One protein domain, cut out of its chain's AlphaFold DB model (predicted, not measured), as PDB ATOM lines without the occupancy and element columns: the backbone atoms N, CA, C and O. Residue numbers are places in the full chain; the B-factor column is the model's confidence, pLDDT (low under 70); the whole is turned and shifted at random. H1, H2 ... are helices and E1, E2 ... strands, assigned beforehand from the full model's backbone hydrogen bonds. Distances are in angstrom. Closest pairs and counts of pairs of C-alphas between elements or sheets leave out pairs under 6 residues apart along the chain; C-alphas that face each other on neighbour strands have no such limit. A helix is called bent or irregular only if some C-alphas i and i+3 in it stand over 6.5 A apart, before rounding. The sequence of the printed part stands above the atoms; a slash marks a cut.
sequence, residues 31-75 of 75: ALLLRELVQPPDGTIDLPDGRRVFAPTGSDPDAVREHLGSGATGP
ATOM      1  N   ALA A  31      27.021 -46.709  -6.987       67.88
ATOM      2  CA  ALA A  31      28.333 -46.312  -6.490       67.88
ATOM      3  C   ALA A  31      29.232 -45.636  -7.550       67.88
ATOM      4  O   ALA A  31      30.097 -44.842  -7.184       67.88
ATOM      5  N   LEU A  32      29.041 -45.923  -8.847       72.69
ATOM      6  CA  LEU A  32      29.753 -45.256  -9.948       72.69
ATOM      7  C   LEU A  32      29.201 -43.863 -10.260       72.69
ATOM      8  O   LEU A  32      29.935 -43.009 -10.736       72.69
ATOM      9  N   LEU A  33      27.924 -43.621  -9.983       75.12
ATOM     10  CA  LEU A  33      27.305 -42.314 -10.192       75.12
ATOM     11  C   LEU A  33      27.576 -41.394  -8.995       75.12
ATOM     12  O   LEU A  33      27.941 -40.237  -9.157       75.12
ATOM     13  N   LEU A  34      27.480 -41.935  -7.778       75.06
ATOM     14  CA  LEU A  34      27.690 -41.180  -6.539       75.06
ATOM     15  C   LEU A  34      29.136 -40.691  -6.365       75.06
ATOM     16  O   LEU A  34      29.344 -39.609  -5.822       75.06
ATOM     17  N   ARG A  35      30.132 -41.440  -6.851       74.31
ATOM     18  CA  ARG A  35      31.551 -41.028  -6.816       74.31
ATOM     19  C   ARG A  35      31.861 -39.757  -7.611       74.31
ATOM     20  O   ARG A  35      32.861 -39.118  -7.318       74.31
ATOM     21  N   GLU A  36      31.054 -39.423  -8.618       77.00
ATOM     22  CA  GLU A  36      31.245 -38.219  -9.437       77.00
ATOM     23  C   GLU A  36      30.538 -37.010  -8.807       77.00
ATOM     24  O   GLU A  36      30.793 -35.867  -9.170       77.00
ATOM     25  N   LEU A  37      29.653 -37.258  -7.837       77.56
ATOM     26  CA  LEU A  37      28.881 -36.234  -7.132       77.56
ATOM     27  C   LEU A  37      29.515 -35.819  -5.802       77.56
ATOM     28  O   LEU A  37      29.113 -34.813  -5.216       77.56
ATOM     29  N   VAL A  38      30.476 -36.597  -5.305       78.12
ATOM     30  CA  VAL A  38      31.180 -36.340  -4.050       78.12
ATOM     31  C   VAL A  38      32.621 -35.984  -4.372       78.12
ATOM     32  O   VAL A  38      33.304 -36.729  -5.070       78.12
ATOM     33  N   GLN A  39      33.086 -34.851  -3.844       80.56
ATOM     34  CA  GLN A  39      34.489 -34.469  -3.958       80.56
ATOM     35  C   GLN A  39      35.367 -35.590  -3.371       80.56
ATOM     36  O   GLN A  39      35.144 -35.982  -2.218       80.56
ATOM     37  N   PRO A  40      36.346 -36.113  -4.129       81.69
ATOM     38  CA  PRO A  40      37.257 -37.121  -3.616       81.69
ATOM     39  C   PRO A  40      38.018 -36.575  -2.402       81.69
ATOM     40  O   PRO A  40      38.452 -35.420  -2.436       81.69
ATOM     41  N   PRO A  41      38.199 -37.370  -1.335       79.88
ATOM     42  CA  PRO A  41      39.092 -36.991  -0.249       79.88
ATOM     43  C   PRO A  41      40.534 -36.847  -0.747       79.88
ATOM     44  O   PRO A  41      40.928 -37.480  -1.734       79.88
ATOM     45  N   ASP A  42      41.338 -36.066  -0.032       82.25
ATOM     46  CA  ASP A  42      42.767 -35.955  -0.322       82.25
ATOM     47  C   ASP A  42      43.446 -37.335  -0.284       82.25
ATOM     48  O   ASP A  42      43.083 -38.206   0.509       82.25
ATOM     49  N   GLY A  43      44.424 -37.540  -1.168       83.88
ATOM     50  CA  GLY A  43      45.117 -38.828  -1.291       83.88
ATOM     51  C   GLY A  43      44.341 -39.902  -2.065       83.88
ATOM     52  O   GLY A  43      44.749 -41.062  -2.080       83.88
ATOM     53  N   THR A  44      43.234 -39.544  -2.726       89.06
ATOM     54  CA  THR A  44      42.562 -40.442  -3.675       89.06
ATOM     55  C   THR A  44      43.390 -40.601  -4.953       89.06
ATOM     56  O   THR A  44      43.767 -39.607  -5.571       89.06
ATOM     57  N   ILE A  45      43.627 -41.843  -5.379       85.75
ATOM     58  CA  ILE A  45      44.334 -42.188  -6.622       85.75
ATOM     59  C   ILE A  45      43.403 -42.999  -7.528       85.75
ATOM     60  O   ILE A  45      42.845 -44.015  -7.100       85.75
ATOM     61  N   ASP A  46      43.258 -42.568  -8.783       86.56
ATOM     62  CA  ASP A  46      42.519 -43.294  -9.819       86.56
ATOM     63  C   ASP A  46      43.360 -44.441 -10.409       86.56
ATOM     64  O   ASP A  46      44.511 -44.258 -10.839       86.56
ATOM     65  N   LEU A  47      42.763 -45.635 -10.441       83.88
ATOM     66  CA  LEU A  47      43.296 -46.812 -11.118       83.88
ATOM     67  C   LEU A  47      42.796 -46.886 -12.574       83.88
ATOM     68  O   LEU A  47      41.708 -46.396 -12.886       83.88
ATOM     69  N   PRO A  48      43.541 -47.569 -13.465       80.31
ATOM     70  CA  PRO A  48      43.170 -47.713 -14.877       80.31
ATOM     71  C   PRO A  48      41.849 -48.459 -15.111       80.31
ATOM     72  O   PRO A  48      41.204 -48.275 -16.138       80.31
ATOM     73  N   ASP A  49      41.436 -49.298 -14.163       79.19
ATOM     74  CA  ASP A  49      40.173 -50.043 -14.192       79.19
ATOM     75  C   ASP A  49      38.967 -49.212 -13.712       79.19
ATOM     76  O   ASP A  49      37.864 -49.731 -13.535       79.19
ATOM     77  N   GLY A  50      39.181 -47.918 -13.471       77.88
ATOM     78  CA  GLY A  50      38.172 -47.004 -12.965       77.88
ATOM     79  C   GLY A  50      37.886 -47.177 -11.476       77.88
ATOM     80  O   GLY A  50      36.937 -46.576 -10.981       77.88
ATOM     81  N   ARG A  51      38.639 -47.978 -10.715       82.31
ATOM     82  CA  ARG A  51      38.562 -47.961  -9.246       82.31
ATOM     83  C   ARG A  51      39.367 -46.785  -8.688       82.31
ATOM     84  O   ARG A  51      40.241 -46.239  -9.348       82.31
ATOM     85  N   ARG A  52      39.064 -46.395  -7.452       83.19
ATOM     86  CA  ARG A  52      39.811 -45.384  -6.693       83.19
ATOM     87  C   ARG A  52      40.322 -46.015  -5.410       83.19
ATOM     88  O   ARG A  52      39.596 -46.793  -4.791       83.19
ATOM     89  N   VAL A  53      41.539 -45.670  -5.014       86.00
ATOM     90  CA  VAL A  53      42.141 -46.103  -3.748       86.00
ATOM     91  C   VAL A  53      42.595 -44.906  -2.936       86.00
ATOM     92  O   VAL A  53      42.885 -43.847  -3.486       86.00
ATOM     93  N   PHE A  54      42.652 -45.087  -1.622       86.62
ATOM     94  CA  PHE A  54      43.182 -44.088  -0.706       86.62
ATOM     95  C   PHE A  54      44.630 -44.413  -0.379       86.62
ATOM     96  O   PHE A  54      44.923 -45.510   0.097       86.62
ATOM     97  N   ALA A  55      45.512 -43.448  -0.599       87.50
ATOM     98  CA  ALA A  55      46.897 -43.497  -0.166       87.50
ATOM     99  C   ALA A  55      47.232 -42.243   0.655       87.50
ATOM    100  O   ALA A  55      46.591 -41.203   0.483       87.50
ATOM    101  N   PRO A  56      48.231 -42.308   1.552       86.62
ATOM    102  CA  PRO A  56      48.727 -41.123   2.239       86.62
ATOM    103  C   PRO A  56      49.067 -39.997   1.258       86.62
ATOM    104  O   PRO A  56      49.625 -40.243   0.186       86.62
ATOM    105  N   THR A  57      48.759 -38.756   1.628       79.75
ATOM    106  CA  THR A  57      49.055 -37.582   0.800       79.75
ATOM    107  C   THR A  57      50.542 -37.529   0.445       79.75
ATOM    108  O   THR A  57      51.394 -37.592   1.329       79.75
ATOM    109  N   GLY A  58      50.849 -37.409  -0.850       81.56
ATOM    110  CA  GLY A  58      52.223 -37.421  -1.367       81.56
ATOM    111  C   GLY A  58      52.764 -38.808  -1.728       81.56
ATOM    112  O   GLY A  58      53.925 -38.912  -2.110       81.56
ATOM    113  N   SER A  59      51.945 -39.860  -1.629       84.56
ATOM    114  CA  SER A  59      52.301 -41.181  -2.159       84.56
ATOM    115  C   SER A  59      52.444 -41.138  -3.678       84.56
ATOM    116  O   SER A  59      51.637 -40.502  -4.360       84.56
ATOM    117  N   ASP A  60      53.443 -41.847  -4.195       86.00
ATOM    118  CA  ASP A  60      53.642 -42.019  -5.632       86.00
ATOM    119  C   ASP A  60      52.511 -42.887  -6.224       86.00
ATOM    120  O   ASP A  60      52.353 -44.045  -5.812       86.00
ATOM    121  N   PRO A  61      51.710 -42.359  -7.171       84.12
ATOM    122  CA  PRO A  61      50.640 -43.111  -7.812       84.12
ATOM    123  C   PRO A  61      51.107 -44.405  -8.474       84.12
ATOM    124  O   PRO A  61      50.359 -45.384  -8.461       84.12
ATOM    125  N   ASP A  62      52.316 -44.431  -9.035       84.62
ATOM    126  CA  ASP A  62      52.821 -45.599  -9.755       84.62
ATOM    127  C   ASP A  62      53.239 -46.704  -8.782       84.62
ATOM    128  O   ASP A  62      52.790 -47.843  -8.925       84.62
ATOM    129  N   ALA A  63      53.930 -46.355  -7.694       85.56
ATOM    130  CA  ALA A  63      54.224 -47.291  -6.608       85.56
ATOM    131  C   ALA A  63      52.949 -47.892  -5.973       85.56
ATOM    132  O   ALA A  63      52.901 -49.084  -5.657       85.56
ATOM    133  N   VAL A  64      51.883 -47.097  -5.811       84.38
ATOM    134  CA  VAL A  64      50.589 -47.586  -5.296       84.38
ATOM    135  C   VAL A  64      49.940 -48.571  -6.273       84.38
ATOM    136  O   VAL A  64      49.392 -49.593  -5.852       84.38
ATOM    137  N   ARG A  65      50.013 -48.304  -7.582       84.12
ATOM    138  CA  ARG A  65      49.490 -49.208  -8.620       84.12
ATOM    139  C   ARG A  65      50.261 -50.525  -8.658       84.12
ATOM    140  O   ARG A  65      49.636 -51.583  -8.733       84.12
ATOM    141  N   GLU A  66      51.586 -50.478  -8.549       85.50
ATOM    142  CA  GLU A  66      52.445 -51.668  -8.481       85.50
ATOM    143  C   GLU A  66      52.160 -52.517  -7.234       85.50
ATOM    144  O   GLU A  66      52.057 -53.745  -7.321       85.50
ATOM    145  N   HIS A  67      51.949 -51.884  -6.076       81.69
ATOM    146  CA  HIS A  67      51.576 -52.581  -4.843       81.69
ATOM    147  C   HIS A  67      50.234 -53.326  -4.965       81.69
ATOM    148  O   HIS A  67      50.095 -54.458  -4.504       81.69
ATOM    149  N   LEU A  68      49.248 -52.725  -5.635       80.38
ATOM    150  CA  LEU A  68      47.943 -53.356  -5.862       80.38
ATOM    151  C   LEU A  68      47.999 -54.470  -6.913       80.38
ATOM    152  O   LEU A  68      47.309 -55.479  -6.771       80.38
ATOM    153  N   GLY A  69      48.827 -54.310  -7.948       74.38
ATOM    154  CA  GLY A  69      49.048 -55.332  -8.974       74.38
ATOM    155  C   GLY A  69      49.820 -56.552  -8.464       74.38
ATOM    156  O   GLY A  69      49.628 -57.654  -8.972       74.38
ATOM    157  N   SER A  70      50.653 -56.377  -7.434       69.44
ATOM    158  CA  SER A  70      51.470 -57.443  -6.840       69.44
ATOM    159  C   SER A  70      50.750 -58.285  -5.779       69.44
ATOM    160  O   SER A  70      51.318 -59.264  -5.300       69.44
ATOM    161  N   GLY A  71      49.487 -57.983  -5.445       62.34
ATOM    162  CA  GLY A  71      48.640 -58.890  -4.664       62.34
ATOM    163  C   GLY A  71      49.144 -59.197  -3.250       62.34
ATOM    164  O   GLY A  71      48.851 -60.265  -2.721       62.34
ATOM    165  N   ALA A  72      49.871 -58.282  -2.608       48.19
ATOM    166  CA  ALA A  72      50.142 -58.386  -1.179       48.19
ATOM    167  C   ALA A  72      48.969 -57.781  -0.391       48.19
ATOM    168  O   ALA A  72      49.062 -56.688   0.162       48.19
ATOM    169  N   THR A  73      47.840 -58.492  -0.337       49.69
ATOM    170  CA  THR A  73      46.886 -58.284   0.759       49.69
ATOM    171  C   THR A  73      47.583 -58.759   2.033       49.69
ATOM    172  O   THR A  73      47.671 -59.958   2.286       49.69
ATOM    173  N   GLY A  74      48.183 -57.824   2.774       49.91
ATOM    174  CA  GLY A  74      48.728 -58.098   4.104       49.91
ATOM    175  C   GLY A  74      47.631 -58.582   5.071       49.91
ATOM    176  O   GLY A  74      46.458 -58.294   4.818       49.91
ATOM    177  N   PRO A  75      48.001 -59.339   6.122       42.06
ATOM    178  CA  PRO A  75      47.080 -60.031   7.030       42.06
ATOM    179  C   PRO A  75      46.190 -59.102   7.865       42.06
ATOM    180  O   PRO A  75      46.613 -57.958   8.150       42.06
TER     181      PRO A  75
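Overview. This is residues 31 to 75 of the 75 residues of an uncharacterized protein of Mesorhizobium sp. LNJC405B00 (UniProt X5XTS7). A small two-strand hairpin, E1 and E2, is in the middle of a loosely joined row, with helix H2 close by on one side and helix H1 set off by itself on the other, so that the two helices lie toward opposite ends of the long axis. Past H2 the printed part runs out in a tail, and residues 69 to 75 stick out from the rest. The printed part has 45 residues with two named helices and two named strands, in the order H1, E1, E2, H2 along the chain; the sheet has the order E1 - E2 and is antiparallel. The class is mixed, helices and strands, with 22 residues in named elements, under half of those printed. The whole is only just loose, close to compact, with a radius of gyration of the C-alphas of 11.6 A, and it spans 31 by 22 by 21 A.

Arrangement. The sheet is made of E1, residues 44 to 46, and E2, residues 52 to 54, which form a hairpin. The two strands are antiparallel neighbours, with 149 degrees between their N-to-C directions. C-alphas 44 and 54 face each other at 4.7 A, C-alphas 45 and 53 at 5.3 A, and C-alphas 46 and 52 at 4.6 A. Across the pair, N 45 and O 53 are within hydrogen-bond range at 2.9 A, and N 53 and O 45 at 3.0 A. H2, residues 61 to 69, has one pair of C-alphas within 8 A of E1. The closest C-alphas of E1 and H2 are those of Ile 45 and Pro 61, 6.5 A apart, and the centres of these two elements are 10.9 A apart. E2 and H2 are near each other, with 5 pairs of C-alphas within 10 A. Toward the sheet as a whole, residues 61 to 68 of H2 make 7 pairs of C-alphas within 10 A with E1 and 5 with E2. H1, residues 31 to 37, is apart from E2. H1 is also apart from H2. In H2 every O i to N i+4 pair is within hydrogen-bond range; in H1 it is 1 of 3, beside 2 of 4 O i to N i+3 pairs.

Along the chain. E1 runs from Thr 44, whose C-alpha is at (42.562, -40.442, -3.675), to Asp 46. E2 runs from Arg 52 to Phe 54. H2, the longest helix, begins at Pro 61 with its C-alpha at (50.640, -43.111, -7.812) and ends at Gly 69, measuring 12.4 A from first to last C-alpha. H1 begins at Ala 31, the first printed residue, with its C-alpha at (28.333, -46.312, -6.490), and ends at Leu 37, measuring 10.1 A. Neither helix is bent or irregular.

Size, cuts and confidence. The two C-alphas farthest apart are those of Leu 37 and Pro 75, at 33.1 A, while the first and last printed C-alphas, those of Ala 31 and Pro 75, are 26.9 A apart. The printed part has no cut and ends at residue 75, the chain's last residue. The link from E1 to E2, with 5 residues, is tight. The links from H1 to E1 and from E2 to H2, each with 6 residues, are short. Residues 69 to 75, of which 69 belongs to H2, stand free. The mean pLDDT of the printed part is 77.8, and the model's confidence is low, under 70, at residue 31 and at residues 70 to 75.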